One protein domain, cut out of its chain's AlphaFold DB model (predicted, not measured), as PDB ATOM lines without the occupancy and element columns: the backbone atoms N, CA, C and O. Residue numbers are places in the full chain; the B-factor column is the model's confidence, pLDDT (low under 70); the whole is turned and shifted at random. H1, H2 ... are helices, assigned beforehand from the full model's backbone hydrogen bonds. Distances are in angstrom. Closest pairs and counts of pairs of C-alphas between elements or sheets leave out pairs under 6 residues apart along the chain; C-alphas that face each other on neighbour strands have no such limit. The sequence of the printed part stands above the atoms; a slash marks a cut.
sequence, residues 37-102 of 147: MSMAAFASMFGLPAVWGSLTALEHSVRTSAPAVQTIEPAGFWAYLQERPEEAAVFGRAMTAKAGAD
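This is residues 37 to 102 of the 147 residues of the protein "Methyltransf_2 domain-containing protein" of Actinobacteria bacterium (UniProt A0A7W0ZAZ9). The chain makes an elongated, folded-back loop of helices: H1 and H2 lead out to H3 at the far end, H4 and H5 lead back, and the long helix H6 returns to cross H1. The first and last printed residues lie at the same end, the C-alphas of Met 37 and Asp 102 being 10.6 A apart. The printed part has 66 residues, with six named helices, H1 to H6 in order, and no named strand; its class is all helix. It is only just compact, close to loose, with a radius of gyration of the C-alphas of 12.7 A, and spans 38 by 24 by 17 A.

H1 is residues 40 to 45, starting at C-alpha 40 (126.466, 88.180, 98.278). H2 is residues 49 to 56, 10.3 A long, and H3 is residues 58 to 64, 10.1 A long. H4 is residues 68 to 71, and H5 is residues 77 to 83, 10.3 A long. H6, residues 85 to 102, is the longest at 25.6 A and ends at C-alpha 102 (126.871, 98.569, 86.921).

H1 touches H6, with residues 90 to 98 of H6 alone, at a steep tilt of 54 degrees, opposite ways; the closest C-alphas, of Phe 42 and Ala 94, are 4.0 A apart. H1 and H2 are close but not clearly touching, Met 45 to Val 51 at 7.1 A between C-alphas. H2 touches H4, the closest C-alphas being Ser 54 and Val 69 at 4.8 A. H3 and H4 touch only at the corner, C-alphas of Ser 61 and Ala 68 at 5.2 A. H5 and H6 only just touch, only at the corner, with 3 pairs of C-alphas within 8 A. Every O i to N i+4 pair is within hydrogen-bond range in H1, H2, H3, H5 and H6; H4 is too short for one.

The C-alphas farthest apart, of Met 37 and Thr 64, are 38.1 A apart. The printed part has no cut, its five links are tight, and no printed residue is under 70 in pLDDT.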
ATOM      1  N   MET A  37     132.133  96.087  97.199       90.00
ATOM      2  CA  MET A  37     131.420  95.644  95.991       90.00
ATOM      3  C   MET A  37     130.777  94.263  96.191       90.00
ATOM      4  O   MET A  37     130.875  93.402  95.322       90.00
ATOM      5  N   SER A  38     130.243  93.982  97.383       94.56
ATOM      6  CA  SER A  38     129.660  92.673  97.690       94.56
ATOM      7  C   SER A  38     128.521  92.316  96.732       94.56
ATOM      8  O   SER A  38     127.570  93.075  96.559       94.56
ATOM      9  N   MET A  39     128.586  91.107  96.182       95.81
ATOM     10  CA  MET A  39     127.558  90.464  95.366       95.81
ATOM     11  C   MET A  39     126.823  89.356  96.132       95.81
ATOM     12  O   MET A  39     125.999  88.650  95.552       95.81
ATOM     13  N   ALA A  40     127.069  89.216  97.440       95.62
ATOM     14  CA  ALA A  40     126.466  88.180  98.278       95.62
ATOM     15  C   ALA A  40     124.931  88.205  98.216       95.62
ATOM     16  O   ALA A  40     124.299  87.186  97.957       95.62
ATOM     17  N   ALA A  41     124.327  89.391  98.368       94.69
ATOM     18  CA  ALA A  41     122.876  89.547  98.298       94.69
ATOM     19  C   ALA A  41     122.314  89.186  96.914       94.69
ATOM     20  O   ALA A  41     121.241  88.594  96.824       94.69
ATOM     21  N   PHE A  42     123.048  89.516  95.847       96.06
ATOM     22  CA  PHE A  42     122.657  89.174  94.481       96.06
ATOM     23  C   PHE A  42     122.713  87.665  94.237       96.06
ATOM     24  O   PHE A  42     121.768  87.106  93.690       96.06
ATOM     25  N   ALA A  43     123.756  86.988  94.723       95.75
ATOM     26  CA  ALA A  43     123.842  85.532  94.675       95.75
ATOM     27  C   ALA A  43     122.713  84.865  95.484       95.75
ATOM     28  O   ALA A  43     122.060  83.951  94.987       95.75
ATOM     29  N   SER A  44     122.421  85.353  96.697       95.56
ATOM     30  CA  SER A  44     121.344  84.812  97.539       95.56
ATOM     31  C   SER A  44     119.950  84.966  96.927       95.56
ATOM     32  O   SER A  44     119.097  84.116  97.159       95.56
ATOM     33  N   MET A  45     119.711  86.012  96.127       97.06
ATOM     34  CA  MET A  45     118.423  86.237  95.459       97.06
ATOM     35  C   MET A  45     118.009  85.061  94.567       97.06
ATOM     36  O   MET A  45     116.829  84.733  94.507       97.06
ATOM     37  N   PHE A  46     118.962  84.394  93.910       96.06
ATOM     38  CA  PHE A  46     118.671  83.228  93.069       96.06
ATOM     39  C   PHE A  46     118.188  82.009  93.861       96.06
ATOM     40  O   PHE A  46     117.600  81.109  93.272       96.06
ATOM     41  N   GLY A  47     118.404  81.988  95.179       95.06
ATOM     42  CA  GLY A  47     117.858  80.976  96.079       95.06
ATOM     43  C   GLY A  47     116.443  81.275  96.580       95.06
ATOM     44  O   GLY A  47     115.874  80.432  97.270       95.06
ATOM     45  N   LEU A  48     115.865  82.444  96.271       96.19
ATOM     46  CA  LEU A  48     114.489  82.758  96.663       96.19
ATOM     47  C   LEU A  48     113.504  81.843  95.916       96.19
ATOM     48  O   LEU A  48     113.653  81.694  94.698       96.19
ATOM     49  N   PRO A  49     112.474  81.286  96.583       95.19
ATOM     50  CA  PRO A  49     111.535  80.364  95.949       95.19
ATOM     51  C   PRO A  49     110.881  80.928  94.685       95.19
ATOM     52  O   PRO A  49     110.832  80.230  93.674       95.19
ATOM     53  N   ALA A  50     110.452  82.195  94.688       95.19
ATOM     54  CA  ALA A  50     109.882  82.808  93.486       95.19
ATOM     55  C   ALA A  50     110.897  82.964  92.347       95.19
ATOM     56  O   ALA A  50     110.530  82.787  91.186       95.19
ATOM     57  N   VAL A  51     112.162  83.278  92.642       96.38
ATOM     58  CA  VAL A  51     113.195  83.470  91.610       96.38
ATOM     59  C   VAL A  51     113.612  82.125  91.028       96.38
ATOM     60  O   VAL A  51     113.531  81.935  89.816       96.38
ATOM     61  N   TRP A  52     113.995  81.174  91.883       96.69
ATOM     62  CA  TRP A  52     114.371  79.829  91.452       96.69
ATOM     63  C   TRP A  52     113.213  79.125  90.745       96.69
ATOM     64  O   TRP A  52     113.379  78.620  89.636       96.69
ATOM     65  N   GLY A  53     112.018  79.162  91.339       96.31
ATOM     66  CA  GLY A  53     110.819  78.569  90.760       96.31
ATOM     67  C   GLY A  53     110.513  79.141  89.375       96.31
ATOM     68  O   GLY A  53     110.289  78.376  88.439       96.31
ATOM     69  N   SER A  54     110.601  80.467  89.207       96.06
ATOM     70  CA  SER A  54     110.382  81.110  87.903       96.06
ATOM     71  C   SER A  54     111.400  80.660  86.857       96.06
ATOM     72  O   SER A  54     111.025  80.424  85.711       96.06
ATOM     73  N   LEU A  55     112.674  80.501  87.235       95.12
ATOM     74  CA  LEU A  55     113.712  79.993  86.331       95.12
ATOM     75  C   LEU A  55     113.434  78.547  85.910       95.12
ATOM     76  O   LEU A  55     113.564  78.213  84.734       95.12
ATOM     77  N   THR A  56     113.006  77.696  86.845       96.62
ATOM     78  CA  THR A  56     112.655  76.301  86.535       96.62
ATOM     79  C   THR A  56     111.362  76.167  85.727       96.62
ATOM     80  O   THR A  56     111.199  75.197  84.995       96.62
ATOM     81  N   ALA A  57     110.470  77.158  85.800       96.12
ATOM     82  CA  ALA A  57     109.213  77.211  85.059       96.12
ATOM     83  C   ALA A  57     109.329  77.950  83.708       96.12
ATOM     84  O   ALA A  57     108.313  78.321  83.122       96.12
ATOM     85  N   LEU A  58     110.542  78.145  83.173       95.94
ATOM     86  CA  LEU A  58     110.770  78.848  81.901       95.94
ATOM     87  C   LEU A  58     109.956  78.264  80.728       95.94
ATOM     88  O   LEU A  58     109.478  79.011  79.876       95.94
ATOM     89  N   GLU A  59     109.750  76.944  80.704       97.25
ATOM     90  CA  GLU A  59     108.918  76.264  79.701       97.25
ATOM     91  C   GLU A  59     107.488  76.823  79.646       97.25
ATOM     92  O   GLU A  59     106.936  76.975  78.554       97.25
ATOM     93  N   HIS A  60     106.905  77.181  80.800       96.44
ATOM     94  CA  HIS A  60     105.595  77.829  80.857       96.44
ATOM     95  C   HIS A  60     105.617  79.123  80.050       96.44
ATOM     96  O   HIS A  60     104.823  79.267  79.125       96.44
ATOM     97  N   SER A  61     106.573  80.017  80.325       97.50
ATOM     98  CA  SER A  61     106.683  81.289  79.604       97.50
ATOM     99  C   SER A  61     106.881  81.119  78.110       97.50
ATOM    100  O   SER A  61     106.270  81.849  77.337       97.50
ATOM    101  N   VAL A  62     107.687  80.145  77.691       98.00
ATOM    102  CA  VAL A  62     107.908  79.878  76.264       98.00
ATOM    103  C   VAL A  62     106.621  79.417  75.578       98.00
ATOM    104  O   VAL A  62     106.343  79.833  74.457       98.00
ATOM    105  N   ARG A  63     105.818  78.571  76.233       98.06
ATOM    106  CA  ARG A  63     104.591  78.024  75.638       98.06
ATOM    107  C   ARG A  63     103.402  78.973  75.689       98.06
ATOM    108  O   ARG A  63     102.587  78.960  74.773       98.06
ATOM    109  N   THR A  64     103.267  79.745  76.761       97.38
ATOM    110  CA  THR A  64     102.065  80.554  77.025       97.38
ATOM    111  C   THR A  64     102.275  82.039  76.768       97.38
ATOM    112  O   THR A  64     101.303  82.786  76.736       97.38
ATOM    113  N   SER A  65     103.526  82.484  76.599       96.38
ATOM    114  CA  SER A  65     103.918  83.903  76.628       96.38
ATOM    115  C   SER A  65     103.588  84.624  77.946       96.38
ATOM    116  O   SER A  65     103.711  85.845  78.020       96.38
ATOM    117  N   ALA A  66     103.201  83.896  79.001       96.94
ATOM    118  CA  ALA A  66     102.917  84.462  80.317       96.94
ATOM    119  C   ALA A  66     104.154  84.395  81.240       96.94
ATOM    120  O   ALA A  66     104.954  83.460  81.138       96.94
ATOM    121  N   PRO A  67     104.355  85.353  82.164       96.62
ATOM    122  CA  PRO A  67     105.480  85.317  83.099       96.62
ATOM    123  C   PRO A  67     105.487  84.051  83.968       96.62
ATOM    124  O   PRO A  67     104.510  83.764  84.650       96.62
ATOM    125  N   ALA A  68     106.611  83.328  84.020       97.06
ATOM    126  CA  ALA A  68     106.733  82.054  84.739       97.06
ATOM    127  C   ALA A  68     106.394  82.167  86.236       97.06
ATOM    128  O   ALA A  68     105.859  81.230  86.827       97.06
ATOM    129  N   VAL A  69     106.630  83.339  86.833       96.12
ATOM    130  CA  VAL A  69     106.263  83.634  88.224       96.12
ATOM    131  C   VAL A  69     104.766  83.472  88.490       96.12
ATOM    132  O   VAL A  69     104.396  83.145  89.609       96.12
ATOM    133  N   GLN A  70     103.905  83.618  87.477       95.50
ATOM    134  CA  GLN A  70     102.455  83.440  87.622       95.50
ATOM    135  C   GLN A  70     102.047  81.992  87.907       95.50
ATOM    136  O   GLN A  70     100.938  81.752  88.372       95.50
ATOM    137  N   THR A  71     102.947  81.029  87.690       94.81
ATOM    138  CA  THR A  71     102.739  79.639  88.125       94.81
ATOM    139  C   THR A  71     102.925  79.456  89.636       94.81
ATOM    140  O   THR A  71     102.499  78.444  90.185       94.81
ATOM    141  N   ILE A  72     103.547  80.433  90.304       93.81
ATOM    142  CA  ILE A  72     103.852  80.441  91.741       93.81
ATOM    143  C   ILE A  72     102.939  81.436  92.458       93.81
ATOM    144  O   ILE A  72     102.308  81.091  93.451       93.81
ATOM    145  N   GLU A  73     102.876  82.661  91.939       95.44
ATOM    146  CA  GLU A  73     102.036  83.751  92.420       95.44
ATOM    147  C   GLU A  73     101.246  84.326  91.241       95.44
ATOM    148  O   GLU A  73     101.807  85.110  90.462       95.44
ATOM    149  N   PRO A  74      99.960  83.966  91.080       94.56
ATOM    150  CA  PRO A  74      99.130  84.449  89.979       94.56
ATOM    151  C   PRO A  74      99.077  85.979  89.875       94.56
ATOM    152  O   PRO A  74      99.022  86.514  88.767       94.56
ATOM    153  N   ALA A  75      99.153  86.691  91.006       95.50
ATOM    154  CA  ALA A  75      99.178  88.155  91.038       95.50
ATOM    155  C   ALA A  75     100.535  88.766  90.611       95.50
ATOM    156  O   ALA A  75     100.657  89.981  90.445       95.50
ATOM    157  N   GLY A  76     101.554  87.935  90.379       95.44
ATOM    158  CA  GLY A  76     102.868  88.315  89.876       95.44
ATOM    159  C   GLY A  76     103.928  88.542  90.957       95.44
ATOM    160  O   GLY A  76     103.678  88.520  92.160       95.44
ATOM    161  N   PHE A  77     105.161  88.795  90.508       95.75
ATOM    162  CA  PHE A  77     106.338  88.862  91.383       95.75
ATOM    163  C   PHE A  77     106.261  89.961  92.453       95.75
ATOM    164  O   PHE A  77     106.714  89.772  93.577       95.75
ATOM    165  N   TRP A  78     105.682  91.119  92.132       94.81
ATOM    166  CA  TRP A  78     105.579  92.207  93.106       94.81
ATOM    167  C   TRP A  78     104.557  91.913  94.203       94.81
ATOM    168  O   TRP A  78     104.847  92.200  95.362       94.81
ATOM    169  N   ALA A  79     103.421  91.293  93.862       96.25
ATOM    170  CA  ALA A  79     102.451  90.821  94.848       96.25
ATOM    171  C   ALA A  79     103.088  89.775  95.776       96.25
ATOM    172  O   ALA A  79     103.010  89.901  96.997       96.25
ATOM    173  N   TYR A  80     103.856  88.838  95.206       96.50
ATOM    174  CA  TYR A  80     104.611  87.844  95.976       96.50
ATOM    175  C   TYR A  80     105.524  88.490  97.029       96.50
ATOM    176  O   TYR A  80     105.533  88.069  98.189       96.50
ATOM    177  N   LEU A  81     106.283  89.520  96.633       96.44
ATOM    178  CA  LEU A  81     107.195  90.237  97.527       96.44
ATOM    179  C   LEU A  81     106.462  91.101  98.563       96.44
ATOM    180  O   LEU A  81     106.956  91.242  99.678       96.44
ATOM    181  N   GLN A  82     105.302  91.675  98.228       96.38
ATOM    182  CA  GLN A  82     104.499  92.453  99.181       96.38
ATOM    183  C   GLN A  82     104.047  91.604 100.373       96.38
ATOM    184  O   GLN A  82     104.052  92.083 101.504       96.38
ATOM    185  N   GLU A  83     103.725  90.337 100.131       96.56
ATOM    186  CA  GLU A  83     103.330  89.386 101.172       96.56
ATOM    187  C   GLU A  83     104.521  88.758 101.914       96.56
ATOM    188  O   GLU A  83     104.345  88.144 102.967       96.56
ATOM    189  N   ARG A  84     105.748  88.896 101.385       97.19
ATOM    190  CA  ARG A  84     106.969  88.243 101.896       97.19
ATOM    191  C   ARG A  84     108.073  89.274 102.151       97.19
ATOM    192  O   ARG A  84     109.048  89.347 101.398       97.19
ATOM    193  N   PRO A  85     107.960  90.073 103.231       96.00
ATOM    194  CA  PRO A  85     108.850  91.206 103.482       96.00
ATOM    195  C   PRO A  85     110.324  90.814 103.662       96.00
ATOM    196  O   PRO A  85     111.212  91.579 103.281       96.00
ATOM    197  N   GLU A  86     110.615  89.625 104.197       96.25
ATOM    198  CA  GLU A  86     111.992  89.133 104.332       96.25
ATOM    199  C   GLU A  86     112.639  88.860 102.967       96.25
ATOM    200  O   GLU A  86     113.769  89.288 102.706       96.25
ATOM    201  N   GLU A  87     111.898  88.226 102.057       96.50
ATOM    202  CA  GLU A  87     112.343  87.972 100.685       96.50
ATOM    203  C   GLU A  87     112.437  89.269  99.879       96.50
ATOM    204  O   GLU A  87     113.415  89.491  99.160       96.50
ATOM    205  N   ALA A  88     111.487  90.189 100.072       95.69
ATOM    206  CA  ALA A  88     111.542  91.533  99.506       95.69
ATOM    207  C   ALA A  88     112.795  92.293  99.958       95.69
ATOM    208  O   ALA A  88     113.420  92.999  99.162       95.69
ATOM    209  N   ALA A  89     113.218  92.120 101.214       94.81
ATOM    210  CA  ALA A  89     114.449  92.713 101.714       94.81
ATOM    211  C   ALA A  89     115.699  92.096 101.058       94.81
ATOM    212  O   ALA A  89     116.637  92.835 100.739       94.81
ATOM    213  N   VAL A  90     115.724  90.776 100.821       95.25
ATOM    214  CA  VAL A  90     116.800  90.111 100.058       95.25
ATOM    215  C   VAL A  90     116.856  90.658  98.633       95.25
ATOM    216  O   VAL A  90     117.915  91.116  98.204       95.25
ATOM    217  N   PHE A  91     115.717  90.704  97.938       94.94
ATOM    218  CA  PHE A  91     115.614  91.240  96.582       94.94
ATOM    219  C   PHE A  91     116.065  92.708  96.503       94.94
ATOM    220  O   PHE A  91     116.876  93.079  95.655       94.94
ATOM    221  N   GLY A  92     115.628  93.556  97.438       92.81
ATOM    222  CA  GLY A  92     116.034  94.963  97.484       92.81
ATOM    223  C   GLY A  92     117.542  95.153  97.701       92.81
ATOM    224  O   GLY A  92     118.158  96.031  97.085       92.81
ATOM    225  N   ARG A  93     118.171  94.320  98.546       92.75
ATOM    226  CA  ARG A  93     119.637  94.308  98.710       92.75
ATOM    227  C   ARG A  93     120.340  93.817  97.443       92.75
ATOM    228  O   ARG A  93     121.328  94.427  97.045       92.75
ATOM    229  N   ALA A  94     119.810  92.786  96.788       94.38
ATOM    230  CA  ALA A  94     120.335  92.255  95.533       94.38
ATOM    231  C   ALA A  94     120.341  93.302  94.410       94.38
ATOM    232  O   ALA A  94     121.366  93.490  93.757       94.38
ATOM    233  N   MET A  95     119.237  94.034  94.231       92.00
ATOM    234  CA  MET A  95     119.154  95.119  93.245       92.00
ATOM    235  C   MET A  95     120.121  96.261  93.560       92.00
ATOM    236  O   MET A  95     120.746  96.801  92.652       92.00
ATOM    237  N   THR A  96     120.305  96.588  94.845       89.31
ATOM    238  CA  THR A  96     121.294  97.597  95.266       89.31
ATOM    239  C   THR A  96     122.722  97.158  94.912       89.31
ATOM    240  O   THR A  96     123.478  97.950  94.359       89.31
ATOM    241  N   ALA A  97     123.082  95.900  95.198       90.69
ATOM    242  CA  ALA A  97     124.403  95.346  94.895       90.69
ATOM    243  C   ALA A  97     124.685  95.316  93.385       90.69
ATOM    244  O   ALA A  97     125.709  95.831  92.939       90.69
ATOM    245  N   LYS A  98     123.740  94.785  92.595       90.31
ATOM    246  CA  LYS A  98     123.860  94.721  91.134       90.31
ATOM    247  C   LYS A  98     124.067  96.107  90.535       90.31
ATOM    248  O   LYS A  98     124.993  96.314  89.760       90.31
ATOM    249  N   ALA A  99     123.225  97.063  90.911       87.44
ATOM    250  CA  ALA A  99     123.333  98.393  90.351       87.44
ATOM    251  C   ALA A  99     124.633  99.093  90.773       87.44
ATOM    252  O   ALA A  99     125.243  99.767  89.953       87.44
ATOM    253  N   GLY A 100     125.119  98.864  92.000       86.88
ATOM    254  CA  GLY A 100     126.452  99.295  92.429       86.88
ATOM    255  C   GLY A 100     127.571  98.824  91.492       86.88
ATOM    256  O   GLY A 100     128.443  99.616  91.141       86.88
ATOM    257  N   ALA A 101     127.513  97.567  91.042       86.69
ATOM    258  CA  ALA A 101     128.462  97.010  90.078       86.69
ATOM    259  C   ALA A 101     128.341  97.639  88.675       86.69
ATOM    260  O   ALA A 101     129.355  97.827  88.004       86.69
ATOM    261  N   ASP A 102     127.130  98.012  88.255       88.12
ATOM    262  CA  ASP A 102     126.871  98.569  86.921       88.12
ATOM    263  C   ASP A 102     127.204 100.073  86.810       88.12
ATOM    264  O   ASP A 102     127.524 100.558  85.722       88.12
TER     265      ASP A 102